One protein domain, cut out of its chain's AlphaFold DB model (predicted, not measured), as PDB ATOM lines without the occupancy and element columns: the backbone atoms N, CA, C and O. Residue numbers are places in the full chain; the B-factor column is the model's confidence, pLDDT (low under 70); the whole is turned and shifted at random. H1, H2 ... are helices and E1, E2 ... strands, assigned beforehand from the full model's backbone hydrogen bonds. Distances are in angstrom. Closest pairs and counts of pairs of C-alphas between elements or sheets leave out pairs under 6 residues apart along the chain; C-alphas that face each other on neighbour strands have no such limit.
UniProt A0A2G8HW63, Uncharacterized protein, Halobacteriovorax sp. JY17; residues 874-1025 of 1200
ATOM      1  N   TYR A 874     -18.127 -38.016 144.703       94.62
ATOM      2  CA  TYR A 874     -18.571 -38.625 143.462       94.62
ATOM      3  C   TYR A 874     -17.930 -37.911 142.269       94.62
ATOM      4  O   TYR A 874     -18.165 -36.722 142.034       94.62
ATOM      5  N   VAL A 875     -17.146 -38.669 141.507       91.38
ATOM      6  CA  VAL A 875     -16.604 -38.269 140.212       91.38
ATOM      7  C   VAL A 875     -17.144 -39.240 139.179       91.38
ATOM      8  O   VAL A 875     -16.961 -40.453 139.281       91.38
ATOM      9  N   GLU A 876     -17.833 -38.692 138.189       90.25
ATOM     10  CA  GLU A 876     -18.411 -39.471 137.109       90.25
ATOM     11  C   GLU A 876     -17.329 -39.928 136.126       90.25
ATOM     12  O   GLU A 876     -16.619 -39.112 135.537       90.25
ATOM     13  N   LYS A 877     -17.238 -41.241 135.910       91.25
ATOM     14  CA  LYS A 877     -16.355 -41.865 134.922       91.25
ATOM     15  C   LYS A 877     -17.153 -42.241 133.676       91.25
ATOM     16  O   LYS A 877     -18.185 -42.910 133.754       91.25
ATOM     17  N   SER A 878     -16.672 -41.801 132.514       87.50
ATOM     18  CA  SER A 878     -17.349 -42.031 131.234       87.50
ATOM     19  C   SER A 878     -17.494 -43.528 130.936       87.50
ATOM     20  O   SER A 878     -16.540 -44.291 131.074       87.50
ATOM     21  N   GLY A 879     -18.702 -43.951 130.551       84.12
ATOM     22  CA  GLY A 879     -19.007 -45.338 130.181       84.12
ATOM     23  C   GLY A 879     -18.926 -46.366 131.317       84.12
ATOM     24  O   GLY A 879     -18.990 -47.562 131.041       84.12
ATOM     25  N   LYS A 880     -18.770 -45.941 132.578       91.50
ATOM     26  CA  LYS A 880     -18.704 -46.842 133.737       91.50
ATOM     27  C   LYS A 880     -19.998 -46.794 134.560       91.50
ATOM     28  O   LYS A 880     -20.613 -45.728 134.658       91.50
ATOM     29  N   PRO A 881     -20.411 -47.917 135.173       93.62
ATOM     30  CA  PRO A 881     -21.515 -47.921 136.127       93.62
ATOM     31  C   PRO A 881     -21.173 -47.102 137.379       93.62
ATOM     32  O   PRO A 881     -20.003 -46.836 137.682       93.62
ATOM     33  N   VAL A 882     -22.213 -46.710 138.113       96.69
ATOM     34  CA  VAL A 882     -22.090 -45.993 139.384       96.69
ATOM     35  C   VAL A 882     -22.413 -46.949 140.524       96.69
ATOM     36  O   VAL A 882     -23.556 -47.368 140.665       96.69
ATOM     37  N   VAL A 883     -21.433 -47.278 141.356       97.00
ATOM     38  CA  VAL A 883     -21.658 -48.006 142.606       97.00
ATOM     39  C   VAL A 883     -22.215 -47.033 143.636       97.00
ATOM     40  O   VAL A 883     -21.576 -46.039 143.971       97.00
ATOM     41  N   VAL A 884     -23.414 -47.310 144.127       97.44
ATOM     42  CA  VAL A 884     -24.095 -46.541 145.164       97.44
ATOM     43  C   VAL A 884     -24.005 -47.331 146.460       97.44
ATOM     44  O   VAL A 884     -24.517 -48.446 146.539       97.44
ATOM     45  N   ALA A 885     -23.353 -46.767 147.472       96.50
ATOM     46  CA  ALA A 885     -23.105 -47.460 148.732       96.50
ATOM     47  C   ALA A 885     -23.069 -46.484 149.905       96.50
ATOM     48  O   ALA A 885     -22.728 -45.319 149.727       96.50
ATOM     49  N   ASN A 886     -23.354 -46.964 151.112       96.06
ATOM     50  CA  ASN A 886     -23.040 -46.239 152.336       96.06
ATOM     51  C   ASN A 886     -21.785 -46.862 152.943       96.06
ATOM     52  O   ASN A 886     -21.861 -47.877 153.637       96.06
ATOM     53  N   SER A 887     -20.622 -46.262 152.686       93.94
ATOM     54  CA  SER A 887     -19.360 -46.901 153.059       93.94
ATOM     55  C   SER A 887     -19.167 -47.050 154.577       93.94
ATOM     56  O   SER A 887     -18.263 -47.768 154.981       93.94
ATOM     57  N   ASP A 888     -19.952 -46.373 155.425       91.81
ATOM     58  CA  ASP A 888     -19.891 -46.561 156.884       91.81
ATOM     59  C   ASP A 888     -20.591 -47.857 157.327       91.81
ATOM     60  O   ASP A 888     -20.292 -48.385 158.397       91.81
ATOM     61  N   GLN A 889     -21.504 -48.396 156.509       91.88
ATOM     62  CA  GLN A 889     -22.278 -49.604 156.825       91.88
ATOM     63  C   GLN A 889     -21.922 -50.814 155.950       91.88
ATOM     64  O   GLN A 889     -22.061 -51.954 156.411       91.88
ATOM     65  N   SER A 890     -21.457 -50.575 154.718       91.38
ATOM     66  CA  SER A 890     -21.137 -51.593 153.706       91.38
ATOM     67  C   SER A 890     -19.718 -51.458 153.134       91.38
ATOM     68  O   SER A 890     -19.483 -51.736 151.963       91.38
ATOM     69  N   ALA A 891     -18.742 -51.043 153.956       90.19
ATOM     70  CA  ALA A 891     -17.342 -50.909 153.530       90.19
ATOM     71  C   ALA A 891     -16.785 -52.186 152.875       90.19
ATOM     72  O   ALA A 891     -16.133 -52.098 151.841       90.19
ATOM     73  N   ARG A 892     -17.044 -53.359 153.470       90.31
ATOM     74  CA  ARG A 892     -16.553 -54.651 152.957       90.31
ATOM     75  C   ARG A 892     -17.166 -54.972 151.597       90.31
ATOM     76  O   ARG A 892     -16.426 -55.122 150.637       90.31
ATOM     77  N   ASP A 893     -18.492 -54.938 151.505       91.88
ATOM     78  CA  ASP A 893     -19.218 -55.219 150.261       91.88
ATOM     79  C   ASP A 893     -18.815 -54.248 149.136       91.88
ATOM     80  O   ASP A 893     -18.688 -54.639 147.977       91.88
ATOM     81  N   LEU A 894     -18.552 -52.976 149.473       93.88
ATOM     82  CA  LEU A 894     -18.034 -51.981 148.532       93.88
ATOM     83  C   LEU A 894     -16.627 -52.337 148.035       93.88
ATOM     84  O   LEU A 894     -16.383 -52.279 146.830       93.88
ATOM     85  N   VAL A 895     -15.713 -52.692 148.944       91.94
ATOM     86  CA  VAL A 895     -14.342 -53.108 148.601       91.94
ATOM     87  C   VAL A 895     -14.376 -54.340 147.699       91.94
ATOM     88  O   VAL A 895     -13.731 -54.342 146.649       91.94
ATOM     89  N   ASP A 896     -15.165 -55.349 148.066       91.75
ATOM     90  CA  ASP A 896     -15.288 -56.598 147.318       91.75
ATOM     91  C   ASP A 896     -15.865 -56.339 145.922       91.75
ATOM     92  O   ASP A 896     -15.316 -56.808 144.920       91.75
ATOM     93  N   LEU A 897     -16.916 -55.516 145.821       93.94
ATOM     94  CA  LEU A 897     -17.533 -55.184 144.538       93.94
ATOM     95  C   LEU A 897     -16.546 -54.444 143.636       93.94
ATOM     96  O   LEU A 897     -16.361 -54.841 142.482       93.94
ATOM     97  N   LEU A 898     -15.861 -53.422 144.158       92.69
ATOM     98  CA  LEU A 898     -14.843 -52.682 143.411       92.69
ATOM     99  C   LEU A 898     -13.683 -53.587 142.985       92.69
ATOM    100  O   LEU A 898     -13.193 -53.445 141.863       92.69
ATOM    101  N   ALA A 899     -13.269 -54.550 143.810       91.31
ATOM    102  CA  ALA A 899     -12.235 -55.514 143.442       91.31
ATOM    103  C   ALA A 899     -12.632 -56.317 142.189       91.31
ATOM    104  O   ALA A 899     -11.824 -56.447 141.265       91.31
ATOM    105  N   THR A 900     -13.899 -56.744 142.069       92.94
ATOM    106  CA  THR A 900     -14.390 -57.430 140.853       92.94
ATOM    107  C   THR A 900     -14.379 -56.553 139.591       92.94
ATOM    108  O   THR A 900     -14.471 -57.073 138.473       92.94
ATOM    109  N   MET A 901     -14.282 -55.230 139.757       90.94
ATOM    110  CA  MET A 901     -14.334 -54.218 138.697       90.94
ATOM    111  C   MET A 901     -12.945 -53.709 138.281       90.94
ATOM    112  O   MET A 901     -12.857 -52.869 137.389       90.94
ATOM    113  N   GLY A 902     -11.862 -54.209 138.887       87.44
ATOM    114  CA  GLY A 902     -10.513 -53.658 138.693       87.44
ATOM    115  C   GLY A 902     -10.260 -52.400 139.532       87.44
ATOM    116  O   GLY A 902      -9.525 -51.502 139.123       87.44
ATOM    117  N   GLY A 903     -10.907 -52.308 140.697       86.69
ATOM    118  CA  GLY A 903     -10.873 -51.152 141.583       86.69
ATOM    119  C   GLY A 903     -11.688 -49.979 141.043       86.69
ATOM    120  O   GLY A 903     -12.601 -50.123 140.228       86.69
ATOM    121  N   LEU A 904     -11.329 -48.772 141.472       87.19
ATOM    122  CA  LEU A 904     -12.031 -47.553 141.075       87.19
ATOM    123  C   LEU A 904     -11.940 -47.221 139.589       87.19
ATOM    124  O   LEU A 904     -12.731 -46.421 139.103       87.19
ATOM    125  N   GLN A 905     -11.012 -47.797 138.829       87.06
ATOM    126  CA  GLN A 905     -10.969 -47.579 137.380       87.06
ATOM    127  C   GLN A 905     -12.197 -48.176 136.665       87.06
ATOM    128  O   GLN A 905     -12.587 -47.703 135.594       87.06
ATOM    129  N   GLY A 906     -12.833 -49.187 137.264       89.31
ATOM    130  CA  GLY A 906     -14.003 -49.861 136.707       89.31
ATOM    131  C   GLY A 906     -15.351 -49.215 137.021       89.31
ATOM    132  O   GLY A 906     -16.336 -49.568 136.373       89.31
ATOM    133  N   ALA A 907     -15.418 -48.280 137.974       93.00
ATOM    134  CA  ALA A 907     -16.679 -47.720 138.459       93.00
ATOM    135  C   ALA A 907     -16.549 -46.279 138.958       93.00
ATOM    136  O   ALA A 907     -15.516 -45.870 139.482       93.00
ATOM    137  N   SER A 908     -17.643 -45.525 138.869       94.81
ATOM    138  CA  SER A 908     -17.815 -44.317 139.688       94.81
ATOM    139  C   SER A 908     -18.408 -44.728 141.033       94.81
ATOM    140  O   SER A 908     -19.265 -45.605 141.053       94.81
ATOM    141  N   VAL A 909     -18.020 -44.103 142.146       96.12
ATOM    142  CA  VAL A 909     -18.606 -44.408 143.466       96.12
ATOM    143  C   VAL A 909     -19.398 -43.211 143.968       96.12
ATOM    144  O   VAL A 909     -18.855 -42.123 144.148       96.12
ATOM    145  N   LEU A 910     -20.695 -43.413 144.186       96.94
ATOM    146  CA  LEU A 910     -21.574 -42.486 144.880       96.94
ATOM    147  C   LEU A 910     -21.770 -42.973 146.316       96.94
ATOM    148  O   LEU A 910     -22.665 -43.761 146.617       96.94
ATOM    149  N   ASP A 911     -20.909 -42.485 147.200       96.81
ATOM    150  CA  ASP A 911     -20.950 -42.833 148.615       96.81
ATOM    151  C   ASP A 911     -21.941 -41.946 149.380       96.81
ATOM    152  O   ASP A 911     -21.744 -40.732 149.516       96.81
ATOM    153  N   THR A 912     -23.022 -42.540 149.882       96.06
ATOM    154  CA  THR A 912     -24.083 -41.821 150.596       96.06
ATOM    155  C   THR A 912     -23.672 -41.415 152.011       96.06
ATOM    156  O   THR A 912     -24.309 -40.529 152.578       96.06
ATOM    157  N   SER A 913     -22.575 -41.953 152.563       95.19
ATOM    158  CA  SER A 913     -22.010 -41.462 153.833       95.19
ATOM    159  C   SER A 913     -21.440 -40.039 153.707       95.19
ATOM    160  O   SER A 913     -21.363 -39.294 154.682       95.19
ATOM    161  N   LEU A 914     -21.121 -39.604 152.482       95.44
ATOM    162  CA  LEU A 914     -20.587 -38.278 152.168       95.44
ATOM    163  C   LEU A 914     -21.660 -37.300 151.658       95.44
ATOM    164  O   LEU A 914     -21.408 -36.538 150.724       95.44
ATOM    165  N   ARG A 915     -22.858 -37.285 152.262       92.12
ATOM    166  CA  ARG A 915     -24.028 -36.525 151.757       92.12
ATOM    167  C   ARG A 915     -23.733 -35.081 151.363       92.12
ATOM    168  O   ARG A 915     -24.174 -34.643 150.308       92.12
ATOM    169  N   THR A 916     -22.978 -34.347 152.179       92.44
ATOM    170  CA  THR A 916     -22.652 -32.937 151.909       92.44
ATOM    171  C   THR A 916     -21.765 -32.781 150.674       92.44
ATOM    172  O   THR A 916     -22.014 -31.904 149.850       92.44
ATOM    173  N   LEU A 917     -20.757 -33.644 150.511       93.69
ATOM    174  CA  LEU A 917     -19.860 -33.621 149.346       93.69
ATOM    175  C   LEU A 917     -20.561 -34.152 148.087       93.69
ATOM    176  O   LEU A 917     -20.314 -33.655 146.993       93.69
ATOM    177  N   ASN A 918     -21.492 -35.093 148.259       96.06
ATOM    178  CA  ASN A 918     -22.264 -35.729 147.193       96.06
ATOM    179  C   ASN A 918     -23.675 -35.140 147.040       96.06
ATOM    180  O   ASN A 918     -24.555 -35.758 146.440       96.06
ATOM    181  N   ASN A 919     -23.908 -33.919 147.531       94.25
ATOM    182  CA  ASN A 919     -25.237 -33.313 147.502       94.25
ATOM    183  C   ASN A 919     -25.737 -33.090 146.069       94.25
ATOM    184  O   ASN A 919     -26.926 -33.220 145.811       94.25
ATOM    185  N   SER A 920     -24.854 -32.771 145.116       92.50
ATOM    186  CA  SER A 920     -25.268 -32.546 143.724       92.50
ATOM    187  C   SER A 920     -25.937 -33.783 143.106       92.50
ATOM    188  O   SER A 920     -27.108 -33.661 142.741       92.50
ATOM    189  N   PRO A 921     -25.290 -34.967 143.030       94.12
ATOM    190  CA  PRO A 921     -25.957 -36.163 142.515       94.12
ATOM    191  C   PRO A 921     -27.156 -36.580 143.379       94.12
ATOM    192  O   PRO A 921     -28.218 -36.843 142.826       94.12
ATOM    193  N   LEU A 922     -27.057 -36.541 144.716       95.25
ATOM    194  CA  LEU A 922     -28.151 -36.973 145.602       95.25
ATOM    195  C   LEU A 922     -29.404 -36.081 145.516       95.25
ATOM    196  O   LEU A 922     -30.527 -36.573 145.578       95.25
ATOM    197  N   SER A 923     -29.236 -34.766 145.360       91.94
ATOM    198  CA  SER A 923     -30.356 -33.814 145.341       91.94
ATOM    199  C   SER A 923     -30.908 -33.533 143.948       91.94
ATOM    200  O   SER A 923     -32.075 -33.147 143.851       91.94
ATOM    201  N   LYS A 924     -30.111 -33.693 142.883       91.25
ATOM    202  CA  LYS A 924     -30.530 -33.438 141.492       91.25
ATOM    203  C   LYS A 924     -30.905 -34.709 140.733       91.25
ATOM    204  O   LYS A 924     -31.572 -34.599 139.707       91.25
ATOM    205  N   GLY A 925     -30.539 -35.878 141.252       92.44
ATOM    206  CA  GLY A 925     -30.628 -37.131 140.517       92.44
ATOM    207  C   GLY A 925     -29.452 -37.311 139.560       92.44
ATOM    208  O   GLY A 925     -28.632 -36.413 139.353       92.44
ATOM    209  N   VAL A 926     -29.391 -38.493 138.963       93.19
ATOM    210  CA  VAL A 926     -28.415 -38.869 137.938       93.19
ATOM    211  C   VAL A 926     -29.137 -39.117 136.614       93.19
ATOM    212  O   VAL A 926     -30.328 -39.425 136.594       93.19
ATOM    213  N   ASN A 927     -28.441 -38.928 135.493       91.88
ATOM    214  CA  ASN A 927     -29.033 -39.076 134.164       91.88
ATOM    215  C   ASN A 927     -28.223 -40.046 133.302       91.88
ATOM    216  O   ASN A 927     -27.001 -39.918 133.209       91.88
ATOM    217  N   GLY A 928     -28.895 -41.007 132.666       91.12
ATOM    218  CA  GLY A 928     -28.242 -41.976 131.778       91.12
ATOM    219  C   GLY A 928     -27.382 -43.021 132.500       91.12
ATOM    220  O   GLY A 928     -26.545 -43.668 131.863       91.12
ATOM    221  N   LYS A 929     -27.520 -43.183 133.824       93.38
ATOM    222  CA  LYS A 929     -26.613 -44.006 134.645       93.38
ATOM    223  C   LYS A 929     -27.191 -45.366 134.997       93.38
ATOM    224  O   LYS A 929     -28.369 -45.487 135.302       93.38
ATOM    225  N   THR A 930     -26.326 -46.375 134.971       95.69
ATOM    226  CA  THR A 930     -26.601 -47.699 135.541       95.69
ATOM    227  C   THR A 930     -26.022 -47.720 136.943       95.69
ATOM    228  O   THR A 930     -24.816 -47.515 137.111       95.69
ATOM    229  N   LEU A 931     -26.879 -47.906 137.940       96.88
ATOM    230  CA  LEU A 931     -26.507 -47.883 139.347       96.88
ATOM    231  C   LEU A 931     -26.325 -49.311 139.849       96.88
ATOM    232  O   LEU A 931     -27.231 -50.117 139.696       96.88
ATOM    233  N   LEU A 932     -25.191 -49.618 140.465       97.19
ATOM    234  CA  LEU A 932     -25.003 -50.835 141.250       97.19
ATOM    235  C   LEU A 932     -25.259 -50.474 142.711       97.19
ATOM    236  O   LEU A 932     -24.459 -49.761 143.311       97.19
ATOM    237  N   LEU A 933     -26.396 -50.886 143.259       96.88
ATOM    238  CA  LEU A 933     -26.835 -50.465 144.587       96.88
ATOM    239  C   LEU A 933     -26.473 -51.514 145.637       96.88
ATOM    240  O   LEU A 933     -27.021 -52.612 145.619       96.88
ATOM    241  N   LEU A 934     -25.615 -51.137 146.584       96.19
ATOM    242  CA  LEU A 934     -25.412 -51.867 147.833       96.19
ATOM    243  C   LEU A 934     -26.434 -51.373 148.858       96.19
ATOM    244  O   LEU A 934     -26.377 -50.227 149.303       96.19
ATOM    245  N   GLU A 935     -27.390 -52.230 149.210       91.56
ATOM    246  CA  GLU A 935     -28.613 -51.834 149.916       91.56
ATOM    247  C   GLU A 935     -28.355 -51.198 151.296       91.56
ATOM    248  O   GLU A 935     -28.944 -50.175 151.670       91.56
ATOM    249  N   LYS A 936     -27.448 -51.813 152.059       91.44
ATOM    250  CA  LYS A 936     -27.236 -51.550 153.481       91.44
ATOM    251  C   LYS A 936     -26.838 -50.091 153.736       91.44
ATOM    252  O   LYS A 936     -25.748 -49.648 153.386       91.44
ATOM    253  N   GLY A 937     -27.747 -49.338 154.356       90.31
ATOM    254  CA  GLY A 937     -27.551 -47.931 154.720       90.31
ATOM    255  C   GLY A 937     -27.681 -46.917 153.577       90.31
ATOM    256  O   GLY A 937     -27.631 -45.720 153.854       90.31
ATOM    257  N   ALA A 938     -27.859 -47.352 152.323       94.88
ATOM    258  CA  ALA A 938     -27.915 -46.462 151.157       94.88
ATOM    259  C   ALA A 938     -29.341 -46.215 150.639       94.88
ATOM    260  O   ALA A 938     -29.629 -45.125 150.150       94.88
ATOM    261  N   VAL A 939     -30.257 -47.186 150.769       93.62
ATOM    262  CA  VAL A 939     -31.600 -47.141 150.146       93.62
ATOM    263  C   VAL A 939     -32.399 -45.884 150.496       93.62
ATOM    264  O   VAL A 939     -32.918 -45.209 149.608       93.62
ATOM    265  N   LYS A 940     -32.484 -45.525 151.783       93.12
ATOM    266  CA  LYS A 940     -33.222 -44.323 152.213       93.12
ATOM    267  C   LYS A 940     -32.588 -43.034 151.688       93.12
ATOM    268  O   LYS A 940     -33.295 -42.070 151.409       93.12
ATOM    269  N   ASP A 941     -31.270 -43.028 151.525       94.00
ATOM    270  CA  ASP A 941     -30.488 -41.839 151.178       94.00
ATOM    271  C   ASP A 941     -30.638 -41.463 149.706       94.00
ATOM    272  O   ASP A 941     -30.428 -40.308 149.332       94.00
ATOM    273  N   ILE A 942     -31.047 -42.427 148.882       95.50
ATOM    274  CA  ILE A 942     -31.223 -42.252 147.445       95.50
ATOM    275  C   ILE A 942     -32.678 -42.083 147.007       95.50
ATOM    276  O   ILE A 942     -32.900 -41.819 145.831       95.50
ATOM    277  N   ASP A 943     -33.673 -42.159 147.898       94.62
ATOM    278  CA  ASP A 943     -35.093 -42.021 147.513       94.62
ATOM    279  C   ASP A 943     -35.345 -40.704 146.750       94.62
ATOM    280  O   ASP A 943     -35.890 -40.689 145.647       94.62
ATOM    281  N   GLY A 944     -34.843 -39.582 147.277       93.06
ATOM    282  CA  GLY A 944     -34.937 -38.277 146.611       93.06
ATOM    283  C   GLY A 944     -34.131 -38.177 145.309       93.06
ATOM    284  O   GLY A 944     -34.552 -37.482 144.381       93.06
ATOM    285  N   MET A 945     -33.001 -38.886 145.228       95.31
ATOM    286  CA  MET A 945     -32.163 -38.958 144.030       95.31
ATOM    287  C   MET A 945     -32.900 -39.688 142.906       95.31
ATOM    288  O   MET A 945     -32.983 -39.179 141.787       95.31
ATOM    289  N   LEU A 946     -33.459 -40.863 143.204       94.94
ATOM    290  CA  LEU A 946     -34.134 -41.724 142.236       94.94
ATOM    291  C   LEU A 946     -35.359 -41.029 141.633       94.94
ATOM    292  O   LEU A 946     -35.515 -41.047 140.417       94.94
ATOM    293  N   LYS A 947     -36.142 -40.298 142.440       94.12
ATOM    294  CA  LYS A 947     -37.284 -39.492 141.958       94.12
ATOM    295  C   LYS A 947     -36.922 -38.508 140.848       94.12
ATOM    296  O   LYS A 947     -37.690 -38.296 139.909       94.12
ATOM    297  N   LYS A 948     -35.747 -37.890 140.958       93.69
ATOM    298  CA  LYS A 948     -35.287 -36.837 140.041       93.69
ATOM    299  C   LYS A 948     -34.417 -37.360 138.905       93.69
ATOM    300  O   LYS A 948     -34.146 -36.596 137.975       93.69
ATOM    301  N   SER A 949     -33.995 -38.618 138.999       93.69
ATOM    302  CA  SER A 949     -33.178 -39.291 137.998       93.69
ATOM    303  C   SER A 949     -34.000 -39.589 136.746       93.69
ATOM    304  O   SER A 949     -35.209 -39.802 136.811       93.69
ATOM    305  N   SER A 950     -33.336 -39.590 135.596       91.31
ATOM    306  CA  SER A 950     -33.937 -39.905 134.295       91.31
ATOM    307  C   SER A 950     -33.042 -40.871 133.535       91.31
ATOM    308  O   SER A 950     -31.830 -40.894 133.762       91.31
ATOM    309  N   SER A 951     -33.623 -41.706 132.670       92.06
ATOM    310  CA  SER A 951     -32.874 -42.716 131.901       92.06
ATOM    311  C   SER A 951     -31.883 -43.496 132.777       92.06
ATOM    312  O   SER A 951     -30.710 -43.637 132.444       92.06
ATOM    313  N   THR A 952     -32.330 -43.904 133.963       94.31
ATOM    314  CA  THR A 952     -31.490 -44.504 135.004       94.31
ATOM    315  C   THR A 952     -32.060 -45.859 135.366       94.31
ATOM    316  O   THR A 952     -33.268 -45.977 135.541       94.31
ATOM    317  N   SER A 953     -31.196 -46.861 135.471       95.50
ATOM    318  CA  SER A 953     -31.540 -48.219 135.888       95.50
ATOM    319  C   SER A 953     -30.704 -48.601 137.095       95.50
ATOM    320  O   SER A 953     -29.623 -48.049 137.319       95.50
ATOM    321  N   VAL A 954     -31.210 -49.532 137.890       97.25
ATOM    322  CA  VAL A 954     -30.533 -50.026 139.084       97.25
ATOM    323  C   VAL A 954     -30.338 -51.529 138.951       97.25
ATOM    324  O   VAL A 954     -31.247 -52.248 138.555       97.25
ATOM    325  N   VAL A 955     -29.159 -52.011 139.306       97.25
ATOM    326  CA  VAL A 955     -28.904 -53.404 139.649       97.25
ATOM    327  C   VAL A 955     -28.655 -53.414 141.151       97.25
ATOM    328  O   VAL A 955     -27.634 -52.923 141.632       97.25
ATOM    329  N   LEU A 956     -29.641 -53.885 141.899       96.88
ATOM    330  CA  LEU A 956     -29.544 -54.122 143.328       96.88
ATOM    331  C   LEU A 956     -28.635 -55.330 143.547       96.88
ATOM    332  O   LEU A 956     -28.923 -56.413 143.040       96.88
ATOM    333  N   ILE A 957     -27.548 -55.121 144.284       95.88
ATOM    334  CA  ILE A 957     -26.661 -56.191 144.730       95.88
ATOM    335  C   ILE A 957     -27.241 -56.726 146.046       95.88
ATOM    336  O   ILE A 957     -27.022 -56.156 147.117       95.88
ATOM    337  N   ASP A 958     -28.060 -57.769 145.939       90.94
ATOM    338  CA  ASP A 958     -28.856 -58.341 147.028       90.94
ATOM    339  C   ASP A 958     -28.038 -59.339 147.867       90.94
ATOM    340  O   ASP A 958     -28.345 -60.529 147.961       90.94
ATOM    341  N   GLU A 959     -26.971 -58.857 148.508       85.06
ATOM    342  CA  GLU A 959     -26.166 -59.676 149.434       85.06
ATOM    343  C   GLU A 959     -26.967 -60.111 150.676       85.06
ATOM    344  O   GLU A 959     -26.606 -61.073 151.348       85.06
ATOM    345  N   LEU A 960     -28.075 -59.422 150.979       82.88
ATOM    346  CA  LEU A 960     -28.960 -59.746 152.101       82.88
ATOM    347  C   LEU A 960     -29.971 -60.853 151.778       82.88
ATOM    348  O   LEU A 960     -30.643 -61.319 152.695       82.88
ATOM    349  N   GLN A 961     -30.084 -61.265 150.507       86.94
ATOM    350  CA  GLN A 961     -31.052 -62.258 150.024       86.94
ATOM    351  C   GLN A 961     -32.512 -61.893 150.358       86.94
ATOM    352  O   GLN A 961     -33.352 -62.759 150.605       86.94
ATOM    353  N   ASN A 962     -32.825 -60.594 150.360       85.56
ATOM    354  CA  ASN A 962     -34.132 -60.046 150.735       85.56
ATOM    355  C   ASN A 962     -34.981 -59.619 149.524       85.56
ATOM    356  O   ASN A 962     -36.077 -59.066 149.687       85.56
ATOM    357  N   GLY A 963     -34.498 -59.859 148.305       88.94
ATOM    358  CA  GLY A 963     -35.151 -59.460 147.068       88.94
ATOM    359  C   GLY A 963     -35.389 -57.952 147.024       88.94
ATOM    360  O   GLY A 963     -34.491 -57.149 147.245       88.94
ATOM    361  N   PHE A 964     -36.628 -57.546 146.743       94.50
ATOM    362  CA  PHE A 964     -37.000 -56.131 146.654       94.50
ATOM    363  C   PHE A 964     -37.587 -55.548 147.946       94.50
ATOM    364  O   PHE A 964     -38.032 -54.401 147.940       94.50
ATOM    365  N   ASN A 965     -37.597 -56.285 149.062       91.69
ATOM    366  CA  ASN A 965     -38.194 -55.800 150.316       91.69
ATOM    367  C   ASN A 965     -37.523 -54.513 150.815       91.69
ATOM    368  O   ASN A 965     -38.200 -53.564 151.214       91.69
ATOM    369  N   GLY A 966     -36.196 -54.455 150.705       90.56
ATOM    370  CA  GLY A 966     -35.398 -53.281 151.019       90.56
ATOM    371  C   GLY A 966     -35.813 -52.046 150.238       90.56
ATOM    372  O   GLY A 966     -36.166 -51.016 150.815       90.56
ATOM    373  N   ILE A 967     -35.832 -52.151 148.907       92.94
ATOM    374  CA  ILE A 967     -36.162 -51.019 148.038       92.94
ATOM    375  C   ILE A 967     -37.649 -50.642 148.098       92.94
ATOM    376  O   ILE A 967     -37.971 -49.462 148.032       92.94
ATOM    377  N   LYS A 968     -38.565 -51.589 148.340       93.94
ATOM    378  CA  LYS A 968     -39.994 -51.296 148.569       93.94
ATOM    379  C   LYS A 968     -40.250 -50.493 149.853       93.94
ATOM    380  O   LYS A 968     -41.325 -49.915 150.001       93.94
ATOM    381  N   SER A 969     -39.273 -50.402 150.762       93.50
ATOM    382  CA  SER A 969     -39.389 -49.579 151.974       93.50
ATOM    383  C   SER A 969     -39.355 -48.065 151.709       93.50
ATOM    384  O   SER A 969     -39.785 -47.289 152.566       93.50
ATOM    385  N   ILE A 970     -38.864 -47.625 150.543       94.81
ATOM    386  CA  ILE A 970     -38.816 -46.204 150.171       94.81
ATOM    387  C   ILE A 970     -40.006 -45.788 149.313       94.81
ATOM    388  O   ILE A 970     -40.597 -46.577 148.575       94.81
ATOM    389  N   SER A 971     -40.351 -44.502 149.388       93.44
ATOM    390  CA  SER A 971     -41.572 -43.981 148.768       93.44
ATOM    391  C   SER A 971     -41.592 -44.122 147.241       93.44
ATOM    392  O   SER A 971     -42.671 -44.251 146.668       93.44
ATOM    393  N   THR A 972     -40.426 -44.156 146.587       94.25
ATOM    394  CA  THR A 972     -40.312 -44.384 145.136       94.25
ATOM    395  C   THR A 972     -40.835 -45.757 144.692       94.25
ATOM    396  O   THR A 972     -41.420 -45.856 143.614       94.25
ATOM    397  N   PHE A 973     -40.667 -46.804 145.507       94.81
ATOM    398  CA  PHE A 973     -41.003 -48.189 145.136       94.81
ATOM    399  C   PHE A 973     -42.105 -48.817 145.996       94.81
ATOM    400  O   PHE A 973     -42.430 -49.984 145.803       94.81
ATOM    401  N   LYS A 974     -42.715 -48.058 146.913       90.25
ATOM    402  CA  LYS A 974     -43.759 -48.556 147.824       90.25
ATOM    403  C   LYS A 974     -44.907 -49.285 147.106       90.25
ATOM    404  O   LYS A 974     -45.328 -50.342 147.557       90.25
ATOM    405  N   ASP A 975     -45.376 -48.732 145.984       89.12
ATOM    406  CA  ASP A 975     -46.475 -49.288 145.176       89.12
ATOM    407  C   ASP A 975     -45.979 -49.931 143.863       89.12
ATOM    408  O   ASP A 975     -46.751 -50.090 142.914       89.12
ATOM    409  N   ALA A 976     -44.683 -50.240 143.768       91.94
ATOM    410  CA  ALA A 976     -44.092 -50.847 142.583       91.94
ATOM    411  C   ALA A 976     -44.357 -52.359 142.537       91.94
ATOM    412  O   ALA A 976     -44.259 -53.054 143.553       91.94
ATOM    413  N   GLU A 977     -44.668 -52.865 141.346       88.56
ATOM    414  CA  GLU A 977     -44.873 -54.293 141.107       88.56
ATOM    415  C   GLU A 977     -43.589 -54.937 140.590       88.56
ATOM    416  O   GLU A 977     -42.885 -54.365 139.751       88.56
ATOM    417  N   ASP A 978     -43.282 -56.114 141.127       91.38
ATOM    418  CA  ASP A 978     -42.159 -56.940 140.711       91.38
ATOM    419  C   ASP A 978     -42.620 -58.145 139.888       91.38
ATOM    420  O   ASP A 978     -43.675 -58.741 140.140       91.38
ATOM    421  N   PHE A 979     -41.798 -58.483 138.904       91.00
ATOM    422  CA  PHE A 979     -42.008 -59.542 137.931       91.00
ATOM    423  C   PHE A 979     -40.737 -60.367 137.795       91.00
ATOM    424  O   PHE A 979     -39.633 -59.886 138.065       91.00
ATOM    425  N   ASP A 980     -40.907 -61.601 137.344       91.81
ATOM    426  CA  ASP A 980     -39.805 -62.492 137.036       91.81
ATOM    427  C   ASP A 980     -39.809 -62.821 135.543       91.81
ATOM    428  O   ASP A 980     -40.853 -63.151 134.980       91.81
ATOM    429  N   PHE A 981     -38.656 -62.677 134.896       93.69
ATOM    430  CA  PHE A 981     -38.518 -62.838 133.455       93.69
ATOM    431  C   PHE A 981     -37.363 -63.776 133.093       93.69
ATOM    432  O   PHE A 981     -36.255 -63.684 133.619       93.69
ATOM    433  N   ASN A 982     -37.588 -64.629 132.099       94.81
ATOM    434  CA  ASN A 982     -36.558 -65.393 131.416       94.81
ATOM    435  C   ASN A 982     -35.856 -64.519 130.364       94.81
ATOM    436  O   ASN A 982     -36.294 -64.413 129.213       94.81
ATOM    437  N   VAL A 983     -34.749 -63.886 130.762       94.88
ATOM    438  CA  VAL A 983     -33.980 -62.991 129.893       94.88
ATOM    439  C   VAL A 983     -32.729 -63.691 129.378       94.88
ATOM    440  O   VAL A 983     -31.864 -64.137 130.139       94.88
ATOM    441  N   SER A 984     -32.610 -63.753 128.051       93.06
ATOM    442  CA  SER A 984     -31.506 -64.422 127.366       93.06
ATOM    443  C   SER A 984     -30.158 -63.855 127.811       93.06
ATOM    444  O   SER A 984     -29.986 -62.644 127.887       93.06
ATOM    445  N   GLY A 985     -29.193 -64.718 128.134       90.62
ATOM    446  CA  GLY A 985     -27.850 -64.305 128.565       90.62
ATOM    447  C   GLY A 985     -27.758 -63.687 129.967       90.62
ATOM    448  O   GLY A 985     -26.655 -63.334 130.379       90.62
ATOM    449  N   VAL A 986     -28.874 -63.572 130.701       93.69
ATOM    450  CA  VAL A 986     -28.910 -63.052 132.078       93.69
ATOM    451  C   VAL A 986     -29.251 -64.174 133.058       93.69
ATOM    452  O   VAL A 986     -28.357 -64.695 133.724       93.69
ATOM    453  N   SER A 987     -30.527 -64.558 133.123       92.00
ATOM    454  CA  SER A 987     -31.066 -65.600 134.000       92.00
ATOM    455  C   SER A 987     -32.460 -66.014 133.520       92.00
ATOM    456  O   SER A 987     -33.201 -65.194 132.970       92.00
ATOM    457  N   THR A 988     -32.841 -67.270 133.771       90.06
ATOM    458  CA  THR A 988     -34.213 -67.768 133.565       90.06
ATOM    459  C   THR A 988     -35.207 -67.216 134.590       90.06
ATOM    460  O   THR A 988     -36.407 -67.306 134.360       90.06
ATOM    461  N   SER A 989     -34.700 -66.641 135.686       90.12
ATOM    462  CA  SER A 989     -35.449 -65.983 136.760       90.12
ATOM    463  C   SER A 989     -34.816 -64.609 137.046       90.12
ATOM    464  O   SER A 989     -34.107 -64.382 138.032       90.12
ATOM    465  N   THR A 990     -34.935 -63.698 136.079       93.69
ATOM    466  CA  THR A 990     -34.494 -62.306 136.207       93.69
ATOM    467  C   THR A 990     -35.584 -61.496 136.901       93.69
ATOM    468  O   THR A 990     -36.523 -61.026 136.261       93.69
ATOM    469  N   LYS A 991     -35.419 -61.272 138.208       93.94
ATOM    470  CA  LYS A 991     -36.315 -60.421 139.000       93.94
ATOM    471  C   LYS A 991     -36.168 -58.953 138.610       93.94
ATOM    472  O   LYS A 991     -35.058 -58.409 138.637       93.94
ATOM    473  N   VAL A 992     -37.289 -58.301 138.312       94.75
ATOM    474  CA  VAL A 992     -37.361 -56.887 137.919       94.75
ATOM    475  C   VAL A 992     -38.491 -56.188 138.665       94.75
ATOM    476  O   VAL A 992     -39.582 -56.729 138.773       94.75
ATOM    477  N   ILE A 993     -38.258 -54.967 139.136       94.56
ATOM    478  CA  ILE A 993     -39.291 -54.090 139.700       94.56
ATOM    479  C   ILE A 993     -39.217 -52.711 139.045       94.56
ATOM    480  O   ILE A 993     -38.130 -52.186 138.793       94.56
ATOM    481  N   PHE A 994     -40.374 -52.111 138.776       92.62
ATOM    482  CA  PHE A 994     -40.467 -50.801 138.131       92.62
ATOM    483  C   PHE A 994     -41.173 -49.800 139.037       92.62
ATOM    484  O   PHE A 994     -42.325 -49.996 139.429       92.62
ATOM    485  N   ALA A 995     -40.500 -48.693 139.355       93.06
ATOM    486  CA  ALA A 995     -41.140 -47.605 140.083       93.06
ATOM    487  C   ALA A 995     -42.314 -47.032 139.275       93.06
ATOM    488  O   ALA A 995     -42.197 -46.851 138.064       93.06
ATOM    489  N   ASN A 996     -43.426 -46.705 139.938       92.94
ATOM    490  CA  ASN A 996     -44.639 -46.224 139.273       92.94
ATOM    491  C   ASN A 996     -44.777 -44.689 139.375       92.94
ATOM    492  O   ASN A 996     -45.140 -44.196 140.447       92.94
ATOM    493  N   PRO A 997     -44.553 -43.914 138.289       91.69
ATOM    494  CA  PRO A 997     -44.636 -42.448 138.315       91.69
ATOM    495  C   PRO A 997     -46.030 -41.905 138.635       91.69
ATOM    496  O   PRO A 997     -46.149 -40.805 139.160       91.69
ATOM    497  N   MET A 998     -47.084 -42.688 138.381       91.12
ATOM    498  CA  MET A 998     -48.471 -42.309 138.684       91.12
ATOM    499  C   MET A 998     -48.801 -42.429 140.181       91.12
ATOM    500  O   MET A 998     -49.855 -41.996 140.636       91.12
ATOM    501  N   ARG A 999     -47.915 -43.062 140.959       91.31
ATOM    502  CA  ARG A 999     -48.102 -43.360 142.388       91.31
ATOM    503  C   ARG A 999     -47.041 -42.703 143.260       91.31
ATOM    504  O   ARG A 999     -47.342 -42.184 144.332       91.31
ATOM    505  N   ALA A1000     -45.795 -42.709 142.800       92.31
ATOM    506  CA  ALA A1000     -44.675 -42.111 143.502       92.31
ATOM    507  C   ALA A1000     -44.586 -40.608 143.191       92.31
ATOM    508  O   ALA A1000     -44.043 -40.198 142.167       92.31
ATOM    509  N   SER A1001     -45.084 -39.772 144.107       88.38
ATOM    510  CA  SER A1001     -45.016 -38.312 143.958       88.38
ATOM    511  C   SER A1001     -43.578 -37.818 143.734       88.38
ATOM    512  O   SER A1001     -42.656 -38.150 144.495       88.38
ATOM    513  N   GLY A1002     -43.401 -37.010 142.683       86.69
ATOM    514  CA  GLY A1002     -42.128 -36.412 142.275       86.69
ATOM    515  C   GLY A1002     -41.231 -37.299 141.402       86.69
ATOM    516  O   GLY A1002     -40.158 -36.836 141.019       86.69
ATOM    517  N   LEU A1003     -41.639 -38.534 141.087       91.44
ATOM    518  CA  LEU A1003     -40.906 -39.434 140.194       91.44
ATOM    519  C   LEU A1003     -41.104 -39.029 138.723       91.44
ATOM    520  O   LEU A1003     -42.220 -39.064 138.216       91.44
ATOM    521  N   LYS A1004     -40.021 -38.666 138.024       85.94
ATOM    522  CA  LYS A1004     -40.084 -38.212 136.617       85.94
ATOM    523  C   LYS A1004     -40.329 -39.332 135.608       85.94
ATOM    524  O   LYS A1004     -41.060 -39.149 134.644       85.94
ATOM    525  N   THR A1005     -39.658 -40.462 135.795       86.81
ATOM    526  CA  THR A1005     -39.705 -41.624 134.898       86.81
ATOM    527  C   THR A1005     -39.681 -42.893 135.731       86.81
ATOM    528  O   THR A1005     -39.101 -42.892 136.816       86.81
ATOM    529  N   ALA A1006     -40.256 -43.984 135.229       89.50
ATOM    530  CA  ALA A1006     -40.118 -45.278 135.887       89.50
ATOM    531  C   ALA A1006     -38.643 -45.679 135.950       89.50
ATOM    532  O   ALA A1006     -37.980 -45.785 134.918       89.50
ATOM    533  N   VAL A1007     -38.142 -45.883 137.167       94.00
ATOM    534  CA  VAL A1007     -36.795 -46.396 137.412       94.00
ATOM    535  C   VAL A1007     -36.893 -47.920 137.524       94.00
ATOM    536  O   VAL A1007     -37.505 -48.404 138.480       94.00
ATOM    537  N   PRO A1008     -36.339 -48.678 136.563       95.00
ATOM    538  CA  PRO A1008     -36.248 -50.128 136.645       95.00
ATOM    539  C   PRO A1008     -35.133 -50.559 137.595       95.00
ATOM    540  O   PRO A1008     -34.046 -49.972 137.602       95.00
ATOM    541  N   VAL A1009     -35.392 -51.617 138.357       96.50
ATOM    542  CA  VAL A1009     -34.430 -52.240 139.265       96.50
ATOM    543  C   VAL A1009     -34.390 -53.738 138.988       96.50
ATOM    544  O   VAL A1009     -35.417 -54.412 139.011       96.50
ATOM    545  N   LEU A1010     -33.191 -54.247 138.747       96.12
ATOM    546  CA  LEU A1010     -32.852 -55.660 138.625       96.12
ATOM    547  C   LEU A1010     -32.263 -56.143 139.950       96.12
ATOM    548  O   LEU A1010     -31.538 -55.381 140.581       96.12
ATOM    549  N   SER A1011     -32.512 -57.388 140.353       94.88
ATOM    550  CA  SER A1011     -31.785 -58.005 141.477       94.88
ATOM    551  C   SER A1011     -30.693 -58.950 140.968       94.88
ATOM    552  O   SER A1011     -30.917 -59.713 140.025       94.88
ATOM    553  N   SER A1012     -29.504 -58.872 141.566       95.00
ATOM    554  CA  SER A1012     -28.360 -59.739 141.280       95.00
ATOM    555  C   SER A1012     -27.468 -59.907 142.515       95.00
ATOM    556  O   SER A1012     -27.563 -59.136 143.464       95.00
ATOM    557  N   ASP A1013     -26.566 -60.884 142.479       92.06
ATOM    558  CA  ASP A1013     -25.476 -61.045 143.444       92.06
ATOM    559  C   ASP A1013     -24.154 -60.449 142.909       92.06
ATOM    560  O   ASP A1013     -23.984 -60.225 141.700       92.06
ATOM    561  N   ILE A1014     -23.182 -60.216 143.797       92.94
ATOM    562  CA  ILE A1014     -21.861 -59.665 143.445       92.94
ATOM    563  C   ILE A1014     -21.070 -60.495 142.414       92.94
ATOM    564  O   ILE A1014     -20.203 -59.959 141.721       92.94
ATOM    565  N   LYS A1015     -21.348 -61.794 142.264       91.31
ATOM    566  CA  LYS A1015     -20.658 -62.675 141.303       91.31
ATOM    567  C   LYS A1015     -21.317 -62.628 139.922       91.31
ATOM    568  O   LYS A1015     -20.638 -62.844 138.915       91.31
ATOM    569  N   SER A1016     -22.609 -62.310 139.856       92.75
ATOM    570  CA  SER A1016     -23.427 -62.398 138.641       92.75
ATOM    571  C   SER A1016     -23.777 -61.052 137.997       92.75
ATOM    572  O   SER A1016     -24.124 -61.044 136.812       92.75
ATOM    573  N   TYR A1017     -23.641 -59.914 138.697       94.56
ATOM    574  CA  TYR A1017     -24.114 -58.598 138.216       94.56
ATOM    575  C   TYR A1017     -23.611 -58.206 136.819       94.56
ATOM    576  O   TYR A1017     -24.313 -57.517 136.079       94.56
ATOM    577  N   LYS A1018     -22.418 -58.663 136.409       93.75
ATOM    578  CA  LYS A1018     -21.853 -58.373 135.079       93.75
ATOM    579  C   LYS A1018     -22.768 -58.836 133.941       93.75
ATOM    580  O   LYS A1018     -22.840 -58.154 132.922       93.75
ATOM    581  N   LYS A1019     -23.509 -59.936 134.128       93.75
ATOM    582  CA  LYS A1019     -24.500 -60.442 133.159       93.75
ATOM    583  C   LYS A1019     -25.692 -59.490 133.007       93.75
ATOM    584  O   LYS A1019     -26.270 -59.388 131.931       93.75
ATOM    585  N   TYR A1020     -26.025 -58.756 134.067       95.12
ATOM    586  CA  TYR A1020     -27.176 -57.856 134.136       95.12
ATOM    587  C   TYR A1020     -26.877 -56.471 133.557       95.12
ATOM    588  O   TYR A1020     -27.808 -55.766 133.179       95.12
ATOM    589  N   LEU A1021     -25.603 -56.075 133.447       93.44
ATOM    590  CA  LEU A1021     -25.217 -54.742 132.974       93.44
ATOM    591  C   LEU A1021     -25.756 -54.432 131.571       93.44
ATOM    592  O   LEU A1021     -26.272 -53.342 131.355       93.44
ATOM    593  N   ALA A1022     -25.692 -55.384 130.634       91.62
ATOM    594  CA  ALA A1022     -26.193 -55.180 129.270       91.62
ATOM    595  C   ALA A1022     -27.713 -54.935 129.242       91.62
ATOM    596  O   ALA A1022     -28.184 -53.999 128.594       91.62
ATOM    597  N   LEU A1023     -28.476 -55.722 130.008       94.62
ATOM    598  CA  LEU A1023     -29.916 -55.525 130.164       94.62
ATOM    599  C   LEU A1023     -30.228 -54.194 130.861       94.62
ATOM    600  O   LEU A1023     -31.113 -53.460 130.427       94.62
ATOM    601  N   ALA A1024     -29.470 -53.845 131.902       95.12
ATOM    602  CA  ALA A1024     -29.614 -52.582 132.614       95.12
ATOM    603  C   ALA A1024     -29.361 -51.372 131.696       95.12
ATOM    604  O   ALA A1024     -30.049 -50.360 131.830       95.12
ATOM    605  N   GLU A1025     -28.429 -51.469 130.740       94.38
ATOM    606  CA  GLU A1025     -28.207 -50.447 129.708       94.38
ATOM    607  C   GLU A1025     -29.420 -50.276 128.786       94.38
ATOM    608  O   GLU A1025     -29.827 -49.145 128.511       94.38
TER     609      GLU A1025
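AT A GLANCE: This is residues 874 to 1025 of the 1200 residues of an uncharacterized protein of Halobacteriovorax sp. JY17 (UniProt A0A2G8HW63). A strongly twisted sheet of seven strands runs through the middle of this domain, with H1 and H6 over one face and H4, with H3 packed on it, over the other. The sheet curls round H6, and E5 and E6 make a long hairpin at one edge. The printed part has 152 residues with six named helices and seven named strands, in the order E1 H1 H2 E2 H3 E3 H4 E4 H5 E5 E6 E7 H6; the mixed sheet runs E2 E1 E3 E4 E7 E6 E5. The class is mixed, helices and strands; the whole is compact, with a radius of gyration of the C-alphas of 14.1 A and spans of 34 by 33 by 27 A.

HOW THE PARTS SIT: E1, residues 882 to 885, H1, 891 to 900, H2, 903 to 906, and E2, 908 to 911, form a right-handed strand-helix-strand unit, two parallel neighbour strands with helices between; N 883 and O 908 are 2.8 A apart. H1 is on the sheet at a height over the sheet of 9.6 A; its closest C-alpha to E1 is Leu 894, 6.8 A from that of Ala 885. H3, 919 to 924, is not on the sheet. E3, 930 to 934, H4, 939 to 948, and E4, 953 to 957, form another such right-handed unit, with N 931 and O 953 at 2.8 A. E1 and E3 are parallel, with N 882 and O 930 at 2.9 A. H3 and H4 touch at a steep tilt of 47 degrees, the C-alphas of Leu 922 and Met 945 coming closest at 4.7 A. H5, 965 to 968, only grazes the sheet. E5, 977 to 983, E6, 987 to 994, and E7, 1008 to 1012, form a meander, each strand the antiparallel neighbour of the one before; N 979 and O 992 are 2.8 A apart, N 993 and O 1009 2.9 A. E4 and E7 are parallel, with N 954 and O 1008 at 2.9 A. H6, 1017 to 1025, is on the sheet, the C-alphas of Ala 1024 and Ser 953 at 5.8 A. Every O i to N i+4 pair is within hydrogen-bond range in H1 and H3, but 2 of 6 in H4, with 4 of 7 O i to N i+3 pairs, and 3 of 5 in H6.

IN THESE COORDINATES: E1 begins at C-alpha 882, (-22.090, -45.993, 139.384). H1 measures 14.6 A, H4 14.9 A, E5 17.9 A and E6 18.0 A. H6 ends at C-alpha 1025, (-28.207, -50.447, 129.708).

THE WHOLE: The C-alphas of Thr 916 and Thr 988, the two farthest apart, are 41.0 A from each other. The printed part has no cut. The link from E6 to E7 is long, 13 residues. No printed residue is under 70 in pLDDT.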